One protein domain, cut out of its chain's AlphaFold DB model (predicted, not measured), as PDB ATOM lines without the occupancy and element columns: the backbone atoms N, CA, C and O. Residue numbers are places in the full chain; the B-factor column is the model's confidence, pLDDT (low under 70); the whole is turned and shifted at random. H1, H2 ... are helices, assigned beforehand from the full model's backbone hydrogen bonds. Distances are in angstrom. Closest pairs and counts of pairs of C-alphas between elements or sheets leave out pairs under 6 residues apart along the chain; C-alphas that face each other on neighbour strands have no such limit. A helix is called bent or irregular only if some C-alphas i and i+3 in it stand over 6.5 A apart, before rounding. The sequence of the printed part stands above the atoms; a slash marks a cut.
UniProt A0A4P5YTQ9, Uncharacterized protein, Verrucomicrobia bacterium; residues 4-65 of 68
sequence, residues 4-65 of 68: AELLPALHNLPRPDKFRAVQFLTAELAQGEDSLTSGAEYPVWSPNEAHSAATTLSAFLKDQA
ATOM      1  N   ALA A   4     156.468 192.860 106.355       91.88
ATOM      2  CA  ALA A   4     157.339 193.581 105.432       91.88
ATOM      3  C   ALA A   4     158.716 192.914 105.242       91.88
ATOM      4  O   ALA A   4     159.296 193.006 104.166       91.88
ATOM      5  N   GLU A   5     159.216 192.203 106.254       92.50
ATOM      6  CA  GLU A   5     160.495 191.485 106.205       92.50
ATOM      7  C   GLU A   5     160.351 190.105 105.535       92.50
ATOM      8  O   GLU A   5     161.318 189.570 104.997       92.50
ATOM      9  N   LEU A   6     159.140 189.531 105.533       91.44
ATOM     10  CA  LEU A   6     158.849 188.191 105.008       91.44
ATOM     11  C   LEU A   6     158.487 188.200 103.513       91.44
ATOM     12  O   LEU A   6     158.800 187.257 102.782       91.44
ATOM     13  N   LEU A   7     157.844 189.273 103.039       93.88
ATOM     14  CA  LEU A   7     157.410 189.417 101.646       93.88
ATOM     15  C   LEU A   7     158.549 189.271 100.617       93.88
ATOM     16  O   LEU A   7     158.350 188.550  99.636       93.88
ATOM     17  N   PRO A   8     159.746 189.866 100.810       94.75
ATOM     18  CA  PRO A   8     160.859 189.685  99.879       94.75
ATOM     19  C   PRO A   8     161.316 188.224  99.785       94.75
ATOM     20  O   PRO A   8     161.593 187.726  98.693       94.75
ATOM     21  N   ALA A   9     161.343 187.509 100.914       93.19
ATOM     22  CA  ALA A   9     161.721 186.099 100.953       93.19
ATOM     23  C   ALA A   9     160.697 185.217 100.218       93.19
ATOM     24  O   ALA A   9     161.080 184.382  99.401       93.19
ATOM     25  N   LEU A  10     159.400 185.463 100.427       93.75
ATOM     26  CA  LEU A  10     158.320 184.799  99.687       93.75
ATOM     27  C   LEU A  10     158.385 185.091  98.181       93.75
ATOM     28  O   LEU A  10     158.093 184.216  97.364       93.75
ATOM     29  N   HIS A  11     158.789 186.303  97.789       93.94
ATOM     30  CA  HIS A  11     158.903 186.677  96.381       93.94
ATOM     31  C   HIS A  11     160.029 185.926  95.658       93.94
ATOM     32  O   HIS A  11     159.865 185.579  94.485       93.94
ATOM     33  N   ASN A  12     161.119 185.608  96.358       96.31
ATOM     34  CA  ASN A  12     162.263 184.880  95.804       96.31
ATOM     35  C   ASN A  12     162.037 183.365  95.662       96.31
ATOM     36  O   ASN A  12     162.853 182.685  95.043       96.31
ATOM     37  N   LEU A  13     160.938 182.822  96.196       96.69
ATOM     38  CA  LEU A  13     160.634 181.398  96.075       96.69
ATOM     39  C   LEU A  13     160.305 180.985  94.626       96.69
ATOM     40  O   LEU A  13     159.612 181.719  93.902       96.69
ATOM     41  N   PRO A  14     160.698 179.766  94.212       96.56
ATOM     42  CA  PRO A  14     160.167 179.129  93.015       96.56
ATOM     43  C   PRO A  14     158.636 179.049  93.049       96.56
ATOM     44  O   PRO A  14     158.019 178.902  94.105       96.56
ATOM     45  N   ARG A  15     157.994 179.091  91.873       94.94
ATOM     46  CA  ARG A  15     156.528 178.991  91.745       94.94
ATOM     47  C   ARG A  15     155.893 177.831  92.545       94.94
ATOM     48  O   ARG A  15     154.892 178.105  93.204       94.94
ATOM     49  N   PRO A  16     156.407 176.582  92.534       96.50
ATOM     50  CA  PRO A  16     155.806 175.505  93.329       96.50
ATOM     51  C   PRO A  16     155.888 175.757  94.840       96.50
ATOM     52  O   PRO A  16     154.939 175.459  95.562       96.50
ATOM     53  N   ASP A  17     156.974 176.360  95.317       97.06
ATOM     54  CA  ASP A  17     157.167 176.625  96.744       97.06
ATOM     55  C   ASP A  17     156.295 177.784  97.229       97.06
ATOM     56  O   ASP A  17     155.781 177.743  98.344       97.06
ATOM     57  N   LYS A  18     156.012 178.764  96.360       96.38
ATOM     58  CA  LYS A  18     154.992 179.791  96.628       96.38
ATOM     59  C   LYS A  18     153.616 179.173  96.858       96.38
ATOM     60  O   LYS A  18     152.936 179.546  97.808       96.38
ATOM     61  N   PHE A  19     153.213 178.211  96.025       95.88
ATOM     62  CA  PHE A  19     151.938 177.512  96.215       95.88
ATOM     63  C   PHE A  19     151.903 176.724  97.525       95.88
ATOM     64  O   PHE A  19     150.893 176.765  98.221       95.88
ATOM     65  N   ARG A  20     153.004 176.061  97.894       95.81
ATOM     66  CA  ARG A  20     153.118 175.366  99.185       95.81
ATOM     67  C   ARG A  20     153.004 176.326 100.366       95.81
ATOM     68  O   ARG A  20     152.286 176.020 101.310       95.81
ATOM     69  N   ALA A  21     153.654 177.487 100.298       95.44
ATOM     70  CA  ALA A  21     153.567 178.508 101.339       95.44
ATOM     71  C   ALA A  21     152.134 179.038 101.501       95.44
ATOM     72  O   ALA A  21     151.648 179.149 102.622       95.44
ATOM     73  N   VAL A  22     151.430 179.299 100.393       94.44
ATOM     74  CA  VAL A  22     150.014 179.697 100.432       94.44
ATOM     75  C   VAL A  22     149.155 178.600 101.056       94.44
ATOM     76  O   VAL A  22     148.396 178.903 101.965       94.44
ATOM     77  N   GLN A  23     149.305 177.342 100.622       92.56
ATOM     78  CA  GLN A  23     148.547 176.209 101.171       92.56
ATOM     79  C   GLN A  23     148.757 176.049 102.677       92.56
ATOM     80  O   GLN A  23     147.789 175.869 103.413       92.56
ATOM     81  N   PHE A  24     150.009 176.144 103.124       93.88
ATOM     82  CA  PHE A  24     150.370 176.085 104.533       93.88
ATOM     83  C   PHE A  24     149.671 177.188 105.337       93.88
ATOM     84  O   PHE A  24     148.960 176.887 106.291       93.88
ATOM     85  N   LEU A  25     149.775 178.444 104.889       92.50
ATOM     86  CA  LEU A  25     149.143 179.583 105.558       92.50
ATOM     87  C   LEU A  25     147.614 179.471 105.568       92.50
ATOM     88  O   LEU A  25     146.988 179.727 106.588       92.50
ATOM     89  N   THR A  26     146.991 179.049 104.464       87.00
ATOM     90  CA  THR A  26     145.537 178.831 104.431       87.00
ATOM     91  C   THR A  26     145.093 177.698 105.353       87.00
ATOM     92  O   THR A  26     144.013 177.785 105.924       87.00
ATOM     93  N   ALA A  27     145.912 176.656 105.528       85.94
ATOM     94  CA  ALA A  27     145.613 175.570 106.455       85.94
ATOM     95  C   ALA A  27     145.719 176.030 107.918       85.94
ATOM     96  O   ALA A  27     144.866 175.664 108.718       85.94
ATOM     97  N   GLU A  28     146.712 176.858 108.261       86.44
ATOM     98  CA  GLU A  28     146.798 177.484 109.589       86.44
ATOM     99  C   GLU A  28     145.607 178.406 109.864       86.44
ATOM    100  O   GLU A  28     145.007 178.341 110.934       86.44
ATOM    101  N   LEU A  29     145.219 179.235 108.890       82.75
ATOM    102  CA  LEU A  29     144.065 180.128 109.027       82.75
ATOM    103  C   LEU A  29     142.758 179.346 109.217       82.75
ATOM    104  O   LEU A  29     141.942 179.713 110.057       82.75
ATOM    105  N   ALA A  30     142.593 178.224 108.511       77.50
ATOM    106  CA  ALA A  30     141.430 177.349 108.654       77.50
ATOM    107  C   ALA A  30     141.344 176.648 110.024       77.50
ATOM    108  O   ALA A  30     140.259 176.232 110.419       77.50
ATOM    109  N   GLN A  31     142.459 176.514 110.754       68.00
ATOM    110  CA  GLN A  31     142.453 175.994 112.128       68.00
ATOM    111  C   GLN A  31     141.994 177.038 113.160       68.00
ATOM    112  O   GLN A  31     141.621 176.659 114.267       68.00
ATOM    113  N   GLY A  32     142.053 178.333 112.822       58.75
ATOM    114  CA  GLY A  32     141.646 179.440 113.694       58.75
ATOM    115  C   GLY A  32     140.212 179.933 113.474       58.75
ATOM    116  O   GLY A  32     139.650 180.567 114.364       58.75
ATOM    117  N   GLU A  33     139.617 179.645 112.316       58.81
ATOM    118  CA  GLU A  33     138.170 179.746 112.113       58.81
ATOM    119  C   GLU A  33     137.500 178.473 112.639       58.81
ATOM    120  O   GLU A  33     138.124 177.410 112.614       58.81
ATOM    121  N   ASP A  34     136.259 178.568 113.135       56.81
ATOM    122  CA  ASP A  34     135.475 177.413 113.591       56.81
ATOM    123  C   ASP A  34     135.416 176.370 112.468       56.81
ATOM    124  O   ASP A  34     134.578 176.427 111.565       56.81
ATOM    125  N   SER A  35     136.364 175.433 112.500       59.28
ATOM    126  CA  SER A  35     136.459 174.344 111.546       59.28
ATOM    127  C   SER A  35     135.107 173.651 111.532       59.28
ATOM    128  O   SER A  35     134.583 173.324 112.602       59.28
ATOM    129  N   LEU A  36     134.540 173.459 110.336       65.38
ATOM    130  CA  LEU A  36     133.229 172.836 110.188       65.38
ATOM    131  C   LEU A  36     133.208 171.542 111.014       65.38
ATOM    132  O   LEU A  36     133.953 170.600 110.739       65.38
ATOM    133  N   THR A  37     132.424 171.529 112.088       63.47
ATOM    134  CA  THR A  37     132.411 170.439 113.053       63.47
ATOM    135  C   THR A  37     131.734 169.249 112.396       63.47
ATOM    136  O   THR A  37     130.650 169.360 111.822       63.47
ATOM    137  N   SER A  38     132.381 168.088 112.461       57.75
ATOM    138  CA  SER A  38     131.799 166.856 111.935       57.75
ATOM    139  C   SER A  38     130.482 166.561 112.662       57.75
ATOM    140  O   SER A  38     130.465 166.458 113.887       57.75
ATOM    141  N   GLY A  39     129.380 166.461 111.912       65.25
ATOM    142  CA  GLY A  39     128.030 166.266 112.455       65.25
ATOM    143  C   GLY A  39     127.248 167.550 112.752       65.25
ATOM    144  O   GLY A  39     126.100 167.454 113.178       65.25
ATOM    145  N   ALA A  40     127.822 168.733 112.515       68.75
ATOM    146  CA  ALA A  40     127.071 169.980 112.559       68.75
ATOM    147  C   ALA A  40     126.303 170.199 111.244       68.75
ATOM    148  O   ALA A  40     126.846 170.047 110.147       68.75
ATOM    149  N   GLU A  41     125.027 170.567 111.358       64.50
ATOM    150  CA  GLU A  41     124.246 171.066 110.228       64.50
ATOM    151  C   GLU A  41     124.607 172.529 109.992       64.50
ATOM    152  O   GLU A  41     124.263 173.415 110.775       64.50
ATOM    153  N   TYR A  42     125.309 172.779 108.893       66.06
ATOM    154  CA  TYR A  42     125.531 174.128 108.409       66.06
ATOM    155  C   TYR A  42     124.385 174.510 107.482       66.06
ATOM    156  O   TYR A  42     124.049 173.724 106.588       66.06
ATOM    157  N   PRO A  43     123.783 175.699 107.648       65.25
ATOM    158  CA  PRO A  43     122.810 176.171 106.684       65.25
ATOM    159  C   PRO A  43     123.491 176.206 105.317       65.25
ATOM    160  O   PRO A  43     124.545 176.822 105.154       65.25
ATOM    161  N   VAL A  44     122.901 175.523 104.336       61.34
ATOM    162  CA  VAL A  44     123.372 175.587 102.954       61.34
ATOM    163  C   VAL A  44     123.210 177.032 102.505       61.34
ATOM    164  O   VAL A  44     122.113 177.486 102.188       61.34
ATOM    165  N   TRP A  45     124.304 177.788 102.488       59.59
ATOM    166  CA  TRP A  45     124.345 179.101 101.853       59.59
ATOM    167  C   TRP A  45     124.411 178.899 100.342       59.59
ATOM    168  O   TRP A  45     125.441 179.080  99.700       59.59
ATOM    169  N   SER A  46     123.286 178.470  99.774       57.72
ATOM    170  CA  SER A  46     123.068 178.494  98.337       57.72
ATOM    171  C   SER A  46     122.818 179.946  97.926       57.72
ATOM    172  O   SER A  46     121.862 180.553  98.422       57.72
ATOM    173  N   PRO A  47     123.603 180.513  96.992       56.72
ATOM    174  CA  PRO A  47     123.312 181.829  96.424       56.72
ATOM    175  C   PRO A  47     121.884 181.932  95.865       56.72
ATOM    176  O   PRO A  47     121.311 183.016  95.853       56.72
ATOM    177  N   ASN A  48     121.293 180.803  95.454       58.19
ATOM    178  CA  ASN A  48     119.935 180.743  94.915       58.19
ATOM    179  C   ASN A  48     118.845 180.812  95.994       58.19
ATOM    180  O   ASN A  48     117.715 181.171  95.682       58.19
ATOM    181  N   GLU A  49     119.152 180.468  97.248       61.62
ATOM    182  CA  GLU A  49     118.168 180.477  98.342       61.62
ATOM    183  C   GLU A  49     118.346 181.673  99.291       61.62
ATOM    184  O   GLU A  49     117.494 181.931 100.142       61.62
ATOM    185  N   ALA A  50     119.383 182.488  99.074       69.31
ATOM    186  CA  ALA A  50     119.703 183.693  99.837       69.31
ATOM    187  C   ALA A  50     118.829 184.916  99.467       69.31
ATOM    188  O   ALA A  50     119.318 186.039  99.321       69.31
ATOM    189  N   HIS A  51     117.511 184.727  99.344       68.81
ATOM    190  CA  HIS A  51     116.543 185.789  99.024       68.81
ATOM    191  C   HIS A  51     116.594 186.956 100.028       68.81
ATOM    192  O   HIS A  51     116.456 188.130  99.662       68.81
ATOM    193  N   SER A  52     116.846 186.643 101.301       73.75
ATOM    194  CA  SER A  52     117.041 187.641 102.354       73.75
ATOM    195  C   SER A  52     118.301 188.479 102.124       73.75
ATOM    196  O   SER A  52     118.263 189.688 102.330       73.75
ATOM    197  N   ALA A  53     119.387 187.888 101.616       76.12
ATOM    198  CA  ALA A  53     120.640 188.593 101.354       76.12
ATOM    199  C   ALA A  53     120.495 189.624 100.227       76.12
ATOM    200  O   ALA A  53     120.950 190.759 100.367       76.12
ATOM    201  N   ALA A  54     119.791 189.269  99.144       78.25
ATOM    202  CA  ALA A  54     119.477 190.199  98.058       78.25
ATOM    203  C   ALA A  54     118.636 191.392  98.548       78.25
ATOM    204  O   ALA A  54     118.872 192.539  98.153       78.25
ATOM    205  N   THR A  55     117.685 191.130  99.449       81.31
ATOM    206  CA  THR A  55     116.845 192.164 100.069       81.31
ATOM    207  C   THR A  55     117.674 193.097 100.953       81.31
ATOM    208  O   THR A  55     117.579 194.317 100.812       81.31
ATOM    209  N   THR A  56     118.538 192.541 101.806       84.69
ATOM    210  CA  THR A  56     119.443 193.305 102.677       84.69
ATOM    211  C   THR A  56     120.401 194.179 101.870       84.69
ATOM    212  O   THR A  56     120.530 195.369 102.151       84.69
ATOM    213  N   LEU A  57     121.021 193.627 100.825       82.62
ATOM    214  CA  LEU A  57     121.918 194.381  99.950       82.62
ATOM    215  C   LEU A  57     121.179 195.519  99.233       82.62
ATOM    216  O   LEU A  57     121.681 196.637  99.161       82.62
ATOM    217  N   SER A  58     119.960 195.264  98.754       85.50
ATOM    218  CA  SER A  58     119.134 196.287  98.104       85.50
ATOM    219  C   SER A  58     118.748 197.420  99.055       85.50
ATOM    220  O   SER A  58     118.719 198.577  98.644       85.50
ATOM    221  N   ALA A  59     118.440 197.109 100.317       87.19
ATOM    222  CA  ALA A  59     118.147 198.116 101.333       87.19
ATOM    223  C   ALA A  59     119.384 198.968 101.643       87.19
ATOM    224  O   ALA A  59     119.301 200.192 101.629       87.19
ATOM    225  N   PHE A  60     120.539 198.326 101.823       90.31
ATOM    226  CA  PHE A  60     121.811 199.004 102.062       90.31
ATOM    227  C   PHE A  60     122.191 199.954 100.917       90.31
ATOM    228  O   PHE A  60     122.551 201.101 101.152       90.31
ATOM    229  N   LEU A  61     122.060 199.510  99.664       89.12
ATOM    230  CA  LEU A  61     122.375 200.340  98.497       89.12
ATOM    231  C   LEU A  61     121.440 201.547  98.352       89.12
ATOM    232  O   LEU A  61     121.870 202.594  97.875       89.12
ATOM    233  N   LYS A  62     120.173 201.418  98.761       87.81
ATOM    234  CA  LYS A  62     119.223 202.540  98.784       87.81
ATOM    235  C   LYS A  62     119.559 203.555  99.869       87.81
ATOM    236  O   LYS A  62     119.417 204.744  99.629       87.81
ATOM    237  N   ASP A  63     120.010 203.085 101.026       87.31
ATOM    238  CA  ASP A  63     120.445 203.937 102.137       87.31
ATOM    239  C   ASP A  63     121.740 204.704 101.803       87.31
ATOM    240  O   ASP A  63     121.932 205.845 102.208       87.31
ATOM    241  N   GLN A  64     122.603 204.101 100.981       78.81
ATOM    242  CA  GLN A  64     123.847 204.696 100.479       78.81
ATOM    243  C   GLN A  64     123.645 205.606  99.254       78.81
ATOM    244  O   GLN A  64     124.609 206.211  98.775       78.81
ATOM    245  N   ALA A  65     122.432 205.685  98.699       72.06
ATOM    246  CA  ALA A  65     122.172 206.533  97.545       72.06
ATOM    247  C   ALA A  65     122.265 208.014  97.964       72.06
ATOM    248  O   ALA A  65     121.649 208.407  98.957       72.06
TER     249      ALA A  65
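Overview. This is residues 4 to 65 of the 68 residues of an uncharacterized protein of Verrucomicrobia bacterium (UniProt A0A4P5YTQ9). Three helices are strung out along the printed part like parts of an open V: H1 and H2 make a corner at one end, a long bare link, residues 33 to 50, dips away and comes back, and H3 stands alone at the other end. No helix packs on a helix, and the middle is empty. The printed part has 62 residues with three named helices, H1, H2 and H3 in that order, and no named strand; the class is all helix. The whole is extended, with a radius of gyration of the C-alphas of 19.4 A, and flat in outline, with spans of 46 by 41 by 19 A.

Along the chain. Find C-alpha 4 at (157.339, 193.581, 105.432); here H1 begins, residues 4 to 11, and it ends at His 11. H1 is irregular, but only just: C-alphas 5 and 8 are 6.6 A apart. Go on past residues 12 to 14 to C-alpha 15 at (156.528, 178.991, 91.745), where H2 starts; it covers residues 15 to 32, the longest helix, and measures 26.5 A from first to last C-alpha. Residues 33 to 50 then hold no named element. H3 takes up residues 51 to 63, 18.8 A from first to last C-alpha, and ends with C-alpha 63 at (120.445, 203.937, 102.137).

Arrangement. Look first at Leu 10 and Lys 18, the closest C-alphas of H1 and H2, 6.7 A apart. The two helices are close but not clearly touching, with 2 pairs of C-alphas within 8 A. They run opposite ways at a steep tilt of 48 degrees, and their centres are 14.8 A apart. The link between them is tight, with 3 residues. Farther along, H3 is apart from both H1 and H2. In the backbone of H3 every O i to N i+4 pair is within hydrogen-bond range; in H2 it is 13 of 14, and in H1 2 of 4, with 3 of 5 O i to N i+3 pairs within range.

Size, cuts and confidence. The two C-alphas farthest apart are those of Pro 14 and Asp 63, at 47.7 A, while the first and last printed C-alphas, of Ala 4 and Ala 65, are 38.3 A apart. The printed part runs from 4 to 65 without a cut. The link from H2 to H3 is long, with 18 residues. Residues 4 to 9, which belong to H1, stand free, and so do residues 23 to 65, of which 23 to 32 belong to H2 and 51 to 63 to H3. The mean pLDDT of the printed part is 80.1; residues 31 to 51 are under 70, where the model's confidence is low.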